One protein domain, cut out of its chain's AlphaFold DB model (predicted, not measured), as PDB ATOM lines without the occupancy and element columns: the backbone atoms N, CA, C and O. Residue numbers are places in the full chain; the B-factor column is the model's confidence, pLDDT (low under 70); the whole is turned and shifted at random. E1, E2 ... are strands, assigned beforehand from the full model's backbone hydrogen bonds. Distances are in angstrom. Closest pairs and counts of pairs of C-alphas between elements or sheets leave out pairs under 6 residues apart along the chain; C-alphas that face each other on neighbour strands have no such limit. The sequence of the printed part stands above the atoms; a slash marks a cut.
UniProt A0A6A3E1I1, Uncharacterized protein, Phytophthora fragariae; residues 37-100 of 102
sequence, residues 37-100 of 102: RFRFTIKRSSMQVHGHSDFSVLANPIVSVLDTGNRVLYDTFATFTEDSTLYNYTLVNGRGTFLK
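This is residues 37 to 100 of the 102 residues of an uncharacterized protein of Phytophthora fragariae (UniProt A0A6A3E1I1). A single strongly twisted sheet of five strands, curled from edge to edge, makes up the body, and the link between E2 and E3 sticks out at one end with residues 65 to 70. The strands follow one another as a meander, each strand the antiparallel neighbour of the one before, in the order E1, E2, E3, E4, E5 both along the chain and across the sheet. The printed part has 64 residues, with no named helix, and its class is all strand. It is loose, with a radius of gyration of the C-alphas of 14.4 A, and spans 44 by 26 by 15 A, only just flat.

E1, residues 37 to 41, begins at C-alpha 37 at (323.434, 347.965, 329.964) and is 13.3 A long. E2, residues 54 to 62, is 26.2 A long. E3, residues 73 to 82, is the longest strand at 29.4 A and ends at C-alpha 82 at (343.815, 355.296, 328.762). E4, residues 85 to 92, is 22.4 A long. E5, residues 95 to 99, is 12.5 A long and ends at C-alpha 99 at (336.456, 354.689, 315.900).

The edge strand E1 forms a hairpin with E2, at 155 degrees between directions, with N 38 and O 57 2.9 A apart. The pairing of E2 is staggered: residues 54 to 58 pair with E1 and residues 58 to 62 with E3. In the hairpin of E2 and E3, at 150 degrees, N 60 and O 75 are 2.8 A apart. E3 and E4 form a hairpin at 171 degrees, with N 87 and O 80 2.8 A apart. E4 and the other edge strand, E5, form a hairpin at 160 degrees, with N 92 and O 95 2.9 A apart. E1 and E5 are apart.

The C-alphas of Thr 68 and Asp 83, the two farthest apart, are 45.4 A apart. The printed part has no cut. The link from E1 to E2, 12 residues, is long. Residues 64 to 70 and 94 to 100 have pLDDT under 70.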
ATOM      1  N   ARG A  37     322.100 347.642 329.448       96.75
ATOM      2  CA  ARG A  37     323.434 347.965 329.964       96.75
ATOM      3  C   ARG A  37     324.075 346.702 330.514       96.75
ATOM      4  O   ARG A  37     323.648 346.191 331.548       96.75
ATOM      5  N   PHE A  38     325.118 346.234 329.846       96.06
ATOM      6  CA  PHE A  38     325.897 345.082 330.283       96.06
ATOM      7  C   PHE A  38     327.064 345.560 331.132       96.06
ATOM      8  O   PHE A  38     327.882 346.341 330.655       96.06
ATOM      9  N   ARG A  39     327.145 345.097 332.381       97.56
ATOM     10  CA  ARG A  39     328.282 345.373 333.262       97.56
ATOM     11  C   ARG A  39     329.233 344.185 333.261       97.56
ATOM     12  O   ARG A  39     328.798 343.051 333.447       97.56
ATOM     13  N   PHE A  40     330.516 344.463 333.089       96.56
ATOM     14  CA  PHE A  40     331.576 343.467 333.077       96.56
ATOM     15  C   PHE A  40     332.506 343.678 334.263       96.56
ATOM     16  O   PHE A  40     332.818 344.810 334.614       96.56
ATOM     17  N   THR A  41     332.966 342.575 334.853       97.81
ATOM     18  CA  THR A  41     333.997 342.579 335.894       97.81
ATOM     19  C   THR A  41     335.032 341.505 335.574       97.81
ATOM     20  O   THR A  41     334.730 340.311 335.567       97.81
ATOM     21  N   ILE A  42     336.261 341.927 335.294       96.81
ATOM     22  CA  ILE A  42     337.366 341.074 334.853       96.81
ATOM     23  C   ILE A  42     338.310 340.813 336.027       96.81
ATOM     24  O   ILE A  42     338.807 341.735 336.663       96.81
ATOM     25  N   LYS A  43     338.598 339.534 336.302       96.19
ATOM     26  CA  LYS A  43     339.446 339.139 337.443       96.19
ATOM     27  C   LYS A  43     340.951 339.198 337.167       96.19
ATOM     28  O   LYS A  43     341.726 339.405 338.093       96.19
ATOM     29  N   ARG A  44     341.387 338.951 335.929       96.56
ATOM     30  CA  ARG A  44     342.815 338.913 335.573       96.56
ATOM     31  C   ARG A  44     343.259 340.279 335.062       96.56
ATOM     32  O   ARG A  44     342.679 340.780 334.105       96.56
ATOM     33  N   SER A  45     344.314 340.837 335.653       92.75
ATOM     34  CA  SER A  45     344.870 342.138 335.251       92.75
ATOM     35  C   SER A  45     345.310 342.167 333.786       92.75
ATOM     36  O   SER A  45     345.081 343.153 333.102       92.75
ATOM     37  N   SER A  46     345.836 341.055 333.265       95.00
ATOM     38  CA  SER A  46     346.264 340.927 331.864       95.00
ATOM     39  C   SER A  46     345.127 340.965 330.834       95.00
ATOM     40  O   SER A  46     345.397 340.917 329.641       95.00
ATOM     41  N   MET A  47     343.866 340.961 331.273       95.00
ATOM     42  CA  MET A  47     342.682 341.007 330.404       95.00
ATOM     43  C   MET A  47     341.907 342.317 330.547       95.00
ATOM     44  O   MET A  47     340.795 342.428 330.035       95.00
ATOM     45  N   GLN A  48     342.448 343.283 331.286       95.31
ATOM     46  CA  GLN A  48     341.831 344.594 331.394       95.31
ATOM     47  C   GLN A  48     341.736 345.244 330.014       95.31
ATOM     48  O   GLN A  48     342.650 345.142 329.197       95.31
ATOM     49  N   VAL A  49     340.617 345.914 329.767       94.81
ATOM     50  CA  VAL A  49     340.398 346.670 328.534       94.81
ATOM     51  C   VAL A  49     340.792 348.105 328.836       94.81
ATOM     52  O   VAL A  49     340.166 348.726 329.692       94.81
ATOM     53  N   HIS A  50     341.847 348.614 328.193       94.94
ATOM     54  CA  HIS A  50     342.380 349.959 328.463       94.94
ATOM     55  C   HIS A  50     342.698 350.208 329.953       94.94
ATOM     56  O   HIS A  50     342.400 351.267 330.497       94.94
ATOM     57  N   GLY A  51     343.196 349.190 330.662       94.44
ATOM     58  CA  GLY A  51     343.446 349.262 332.111       94.44
ATOM     59  C   GLY A  51     342.194 349.173 333.000       94.44
ATOM     60  O   GLY A  51     342.300 349.200 334.226       94.44
ATOM     61  N   HIS A  52     340.997 349.009 332.423       95.31
ATOM     62  CA  HIS A  52     339.747 348.868 333.174       95.31
ATOM     63  C   HIS A  52     339.367 347.398 333.357       95.31
ATOM     64  O   HIS A  52     339.335 346.605 332.412       95.31
ATOM     65  N   SER A  53     339.047 347.031 334.599       96.75
ATOM     66  CA  SER A  53     338.498 345.712 334.952       96.75
ATOM     67  C   SER A  53     336.994 345.739 335.215       96.75
ATOM     68  O   SER A  53     336.362 344.694 335.121       96.75
ATOM     69  N   ASP A  54     336.418 346.905 335.511       97.00
ATOM     70  CA  ASP A  54     334.982 347.105 335.695       97.00
ATOM     71  C   ASP A  54     334.510 348.185 334.724       97.00
ATOM     72  O   ASP A  54     334.990 349.317 334.763       97.00
ATOM     73  N   PHE A  55     333.614 347.818 333.815       96.56
ATOM     74  CA  PHE A  55     333.094 348.728 332.801       96.56
ATOM     75  C   PHE A  55     331.702 348.305 332.345       96.56
ATOM     76  O   PHE A  55     331.213 347.213 332.648       96.56
ATOM     77  N   SER A  56     331.038 349.199 331.616       97.50
ATOM     78  CA  SER A  56     329.719 348.946 331.047       97.50
ATOM     79  C   SER A  56     329.711 349.135 329.538       97.50
ATOM     80  O   SER A  56     330.364 350.032 329.015       97.50
ATOM     81  N   VAL A  57     328.916 348.312 328.864       96.88
ATOM     82  CA  VAL A  57     328.588 348.446 327.446       96.88
ATOM     83  C   VAL A  57     327.101 348.760 327.344       96.88
ATOM     84  O   VAL A  57     326.268 348.023 327.882       96.88
ATOM     85  N   LEU A  58     326.769 349.866 326.685       96.69
ATOM     86  CA  LEU A  58     325.389 350.236 326.378       96.69
ATOM     87  C   LEU A  58     324.965 349.544 325.089       96.69
ATOM     88  O   LEU A  58     325.773 349.420 324.172       96.69
ATOM     89  N   ALA A  59     323.715 349.103 325.015       94.62
ATOM     90  CA  ALA A  59     323.154 348.450 323.844       94.62
ATOM     91  C   ALA A  59     321.767 349.027 323.547       94.62
ATOM     92  O   ALA A  59     320.868 348.937 324.381       94.62
ATOM     93  N   ASN A  60     321.590 349.608 322.364       91.94
ATOM     94  CA  ASN A  60     320.341 350.225 321.931       91.94
ATOM     95  C   ASN A  60     319.682 349.367 320.846       91.94
ATOM     96  O   ASN A  60     320.374 348.963 319.909       91.94
ATOM     97  N   PRO A  61     318.379 349.067 320.956       89.31
ATOM     98  CA  PRO A  61     317.700 348.221 319.989       89.31
ATOM     99  C   PRO A  61     317.595 348.924 318.634       89.31
ATOM    100  O   PRO A  61     317.210 350.088 318.542       89.31
ATOM    101  N   ILE A  62     317.888 348.177 317.577       85.38
ATOM    102  CA  ILE A  62     317.619 348.537 316.192       85.38
ATOM    103  C   ILE A  62     316.367 347.768 315.788       85.38
ATOM    104  O   ILE A  62     316.394 346.544 315.629       85.38
ATOM    105  N   VAL A  63     315.259 348.481 315.631       73.94
ATOM    106  CA  VAL A  63     314.017 347.893 315.130       73.94
ATOM    107  C   VAL A  63     313.937 348.188 313.640       73.94
ATOM    108  O   VAL A  63     313.805 349.342 313.234       73.94
ATOM    109  N   SER A  64     314.049 347.149 312.813       64.06
ATOM    110  CA  SER A  64     313.730 347.272 311.392       64.06
ATOM    111  C   SER A  64     312.227 347.118 311.221       64.06
ATOM    112  O   SER A  64     311.656 346.123 311.657       64.06
ATOM    113  N   VAL A  65     311.597 348.060 310.518       57.50
ATOM    114  CA  VAL A  65     310.181 347.976 310.108       57.50
ATOM    115  C   VAL A  65     309.859 346.726 309.271       57.50
ATOM    116  O   VAL A  65     308.691 346.404 309.085       57.50
ATOM    117  N   LEU A  66     310.879 346.021 308.766       56.28
ATOM    118  CA  LEU A  66     310.750 344.788 307.985       56.28
ATOM    119  C   LEU A  66     310.929 343.504 308.810       56.28
ATOM    120  O   LEU A  66     310.691 342.420 308.280       56.28
ATOM    121  N   ASP A  67     311.373 343.594 310.068       59.31
ATOM    122  CA  ASP A  67     311.563 342.420 310.919       59.31
ATOM    123  C   ASP A  67     310.280 342.178 311.722       59.31
ATOM    124  O   ASP A  67     309.816 343.043 312.464       59.31
ATOM    125  N   THR A  68     309.673 341.005 311.548       57.91
ATOM    126  CA  THR A  68     308.352 340.610 312.078       57.91
ATOM    127  C   THR A  68     308.303 340.444 313.609       57.91
ATOM    128  O   THR A  68     307.495 339.680 314.126       57.91
ATOM    129  N   GLY A  69     309.167 341.140 314.352       60.25
ATOM    130  CA  GLY A  69     309.134 341.230 315.813       60.25
ATOM    131  C   GLY A  69     309.779 340.065 316.566       60.25
ATOM    132  O   GLY A  69     309.774 340.070 317.790       60.25
ATOM    133  N   ASN A  70     310.368 339.079 315.882       68.81
ATOM    134  CA  ASN A  70     310.926 337.891 316.549       68.81
ATOM    135  C   ASN A  70     312.428 337.993 316.847       68.81
ATOM    136  O   ASN A  70     312.976 337.153 317.566       68.81
ATOM    137  N   ARG A  71     313.121 338.977 316.268       76.38
ATOM    138  CA  ARG A  71     314.558 339.200 316.447       76.38
ATOM    139  C   ARG A  71     314.823 340.695 316.533       76.38
ATOM    140  O   ARG A  71     314.140 341.493 315.905       76.38
ATOM    141  N   VAL A  72     315.815 341.054 317.338       81.19
ATOM    142  CA  VAL A  72     316.212 342.445 317.565       81.19
ATOM    143  C   VAL A  72     317.716 342.497 317.530       81.19
ATOM    144  O   VAL A  72     318.388 341.748 318.244       81.19
ATOM    145  N   LEU A  73     318.241 343.374 316.689       86.44
ATOM    146  CA  LEU A  73     319.653 343.710 316.705       86.44
ATOM    147  C   LEU A  73     319.867 344.844 317.697       86.44
ATOM    148  O   LEU A  73     318.986 345.674 317.888       86.44
ATOM    149  N   TYR A  74     321.032 344.873 318.327       89.94
ATOM    150  CA  TYR A  74     321.409 345.960 319.212       89.94
ATOM    151  C   TYR A  74     322.714 346.568 318.729       89.94
ATOM    152  O   TYR A  74     323.706 345.854 318.566       89.94
ATOM    153  N   ASP A  75     322.704 347.883 318.562       91.88
ATOM    154  CA  ASP A  75     323.928 348.650 318.404       91.88
ATOM    155  C   ASP A  75     324.534 348.888 319.773       91.88
ATOM    156  O   ASP A  75     323.838 349.289 320.711       91.88
ATOM    157  N   THR A  76     325.831 348.628 319.904       93.38
ATOM    158  CA  THR A  76     326.522 348.757 321.184       93.38
ATOM    159  C   THR A  76     327.516 349.899 321.180       93.38
ATOM    160  O   THR A  76     328.092 350.240 320.148       93.38
ATOM    161  N   PHE A  77     327.712 350.491 322.353       94.69
ATOM    162  CA  PHE A  77     328.648 351.581 322.575       94.69
ATOM    163  C   PHE A  77     329.379 351.402 323.904       94.69
ATOM    164  O   PHE A  77     328.761 351.105 324.935       94.69
ATOM    165  N   ALA A  78     330.691 351.612 323.878       95.56
ATOM    166  CA  ALA A  78     331.529 351.690 325.066       95.56
ATOM    167  C   ALA A  78     332.660 352.699 324.859       95.56
ATOM    168  O   ALA A  78     333.221 352.809 323.767       95.56
ATOM    169  N   THR A  79     333.015 353.392 325.937       95.38
ATOM    170  CA  THR A  79     334.099 354.370 325.959       95.38
ATOM    171  C   THR A  79     335.086 354.005 327.048       95.38
ATOM    172  O   THR A  79     334.684 353.682 328.168       95.38
ATOM    173  N   PHE A  80     336.369 354.100 326.723       95.12
ATOM    174  CA  PHE A  80     337.462 353.869 327.655       95.12
ATOM    175  C   PHE A  80     338.464 355.016 327.577       95.12
ATOM    176  O   PHE A  80     338.727 355.535 326.495       95.12
ATOM    177  N   THR A  81     339.043 355.382 328.716       94.25
ATOM    178  CA  THR A  81     340.130 356.363 328.783       94.25
ATOM    179  C   THR A  81     341.401 355.660 329.235       94.25
ATOM    180  O   THR A  81     341.393 355.016 330.285       94.25
ATOM    181  N   GLU A  82     342.475 355.814 328.469       93.94
ATOM    182  CA  GLU A  82     343.815 355.296 328.762       93.94
ATOM    183  C   GLU A  82     344.837 356.374 328.402       93.94
ATOM    184  O   GLU A  82     344.782 356.937 327.311       93.94
ATOM    185  N   ASP A  83     345.713 356.717 329.350       90.44
ATOM    186  CA  ASP A  83     346.767 357.729 329.190       90.44
ATOM    187  C   ASP A  83     346.274 359.040 328.551       90.44
ATOM    188  O   ASP A  83     346.827 359.547 327.576       90.44
ATOM    189  N   SER A  84     345.168 359.571 329.086       90.06
ATOM    190  CA  SER A  84     344.485 360.788 328.605       90.06
ATOM    191  C   SER A  84     343.859 360.693 327.205       90.06
ATOM    192  O   SER A  84     343.256 361.663 326.753       90.06
ATOM    193  N   THR A  85     343.932 359.534 326.550       93.44
ATOM    194  CA  THR A  85     343.325 359.270 325.241       93.44
ATOM    195  C   THR A  85     341.981 358.567 325.412       93.44
ATOM    196  O   THR A  85     341.853 357.634 326.205       93.44
ATOM    197  N   LEU A  86     340.969 359.014 324.665       93.69
ATOM    198  CA  LEU A  86     339.616 358.466 324.719       93.69
ATOM    199  C   LEU A  86     339.353 357.541 323.523       93.69
ATOM    200  O   LEU A  86     339.427 357.958 322.367       93.69
ATOM    201  N   TYR A  87     339.004 356.291 323.814       94.06
ATOM    202  CA  TYR A  87     338.750 355.236 322.839       94.06
ATOM    203  C   TYR A  87     337.266 354.888 322.804       94.06
ATOM    204  O   TYR A  87     336.678 354.530 323.826       94.06
ATOM    205  N   ASN A  88     336.668 354.966 321.615       93.69
ATOM    206  CA  ASN A  88     335.256 354.668 321.400       93.69
ATOM    207  C   ASN A  88     335.086 353.385 320.589       93.69
ATOM    208  O   ASN A  88     335.565 353.263 319.458       93.69
ATOM    209  N   TYR A  89     334.330 352.455 321.157       92.25
ATOM    210  CA  TYR A  89     333.953 351.204 320.519       92.25
ATOM    211  C   TYR A  89     332.479 351.247 320.169       92.25
ATOM    212  O   TYR A  89     331.636 351.498 321.032       92.25
ATOM    213  N   THR A  90     332.178 350.976 318.902       91.44
ATOM    214  CA  THR A  90     330.807 350.837 318.416       91.44
ATOM    215  C   THR A  90     330.647 349.517 317.678       91.44
ATOM    216  O   THR A  90     331.505 349.115 316.886       91.44
ATOM    217  N   LEU A  91     329.545 348.826 317.941       87.56
ATOM    218  CA  LEU A  91     329.051 347.756 317.083       87.56
ATOM    219  C   LEU A  91     327.808 348.302 316.393       87.56
ATOM    220  O   LEU A  91     326.847 348.621 317.087       87.56
ATOM    221  N   VAL A  92     327.839 348.411 315.065       84.81
ATOM    222  CA  VAL A  92     326.715 348.924 314.274       84.81
ATOM    223  C   VAL A  92     326.205 347.839 313.336       84.81
ATOM    224  O   VAL A  92     326.990 347.256 312.582       84.81
ATOM    225  N   ASN A  93     324.905 347.542 313.363       74.38
ATOM    226  CA  ASN A  93     324.269 346.502 312.540       74.38
ATOM    227  C   ASN A  93     324.964 345.125 312.652       74.38
ATOM    228  O   ASN A  93     325.066 344.377 311.676       74.38
ATOM    229  N   GLY A  94     325.513 344.803 313.828       63.03
ATOM    230  CA  GLY A  94     326.274 343.568 314.058       63.03
ATOM    231  C   GLY A  94     327.692 343.549 313.465       63.03
ATOM    232  O   GLY A  94     328.328 342.496 313.459       63.03
ATOM    233  N   ARG A  95     328.214 344.685 312.984       64.44
ATOM    234  CA  ARG A  95     329.598 344.843 312.505       64.44
ATOM    235  C   ARG A  95     330.371 345.772 313.444       64.44
ATOM    236  O   ARG A  95     329.947 346.892 313.706       64.44
ATOM    237  N   GLY A  96     331.497 345.294 313.971       62.19
ATOM    238  CA  GLY A  96     332.336 346.065 314.893       62.19
ATOM    239  C   GLY A  96     333.215 347.055 314.157       62.19
ATOM    240  O   GLY A  96     333.955 346.661 313.258       62.19
ATOM    241  N   THR A  97     333.157 348.322 314.560       59.75
ATOM    242  CA  THR A  97     334.049 349.365 314.058       59.75
ATOM    243  C   THR A  97     334.758 350.048 315.219       59.75
ATOM    244  O   THR A  97     334.133 350.568 316.143       59.75
ATOM    245  N   PHE A  98     336.088 350.052 315.163       66.69
ATOM    246  CA  PHE A  98     336.913 350.890 316.022       66.69
ATOM    247  C   PHE A  98     336.877 352.320 315.474       66.69
ATOM    248  O   PHE A  98     337.263 352.543 314.322       66.69
ATOM    249  N   LEU A  99     336.392 353.277 316.267       64.06
ATOM    250  CA  LEU A  99     336.456 354.689 315.900       64.06
ATOM    251  C   LEU A  99     337.779 355.254 316.412       64.06
ATOM    252  O   LEU A  99     338.131 355.067 317.576       64.06
ATOM    253  N   LYS A 100     338.529 355.913 315.519       50.62
ATOM    254  CA  LYS A 100     339.811 356.538 315.861       50.62
ATOM    255  C   LYS A 100     339.632 357.489 317.060       50.62
ATOM    256  O   LYS A 100     338.632 358.209 317.082       50.62
TER     257      LYS A 100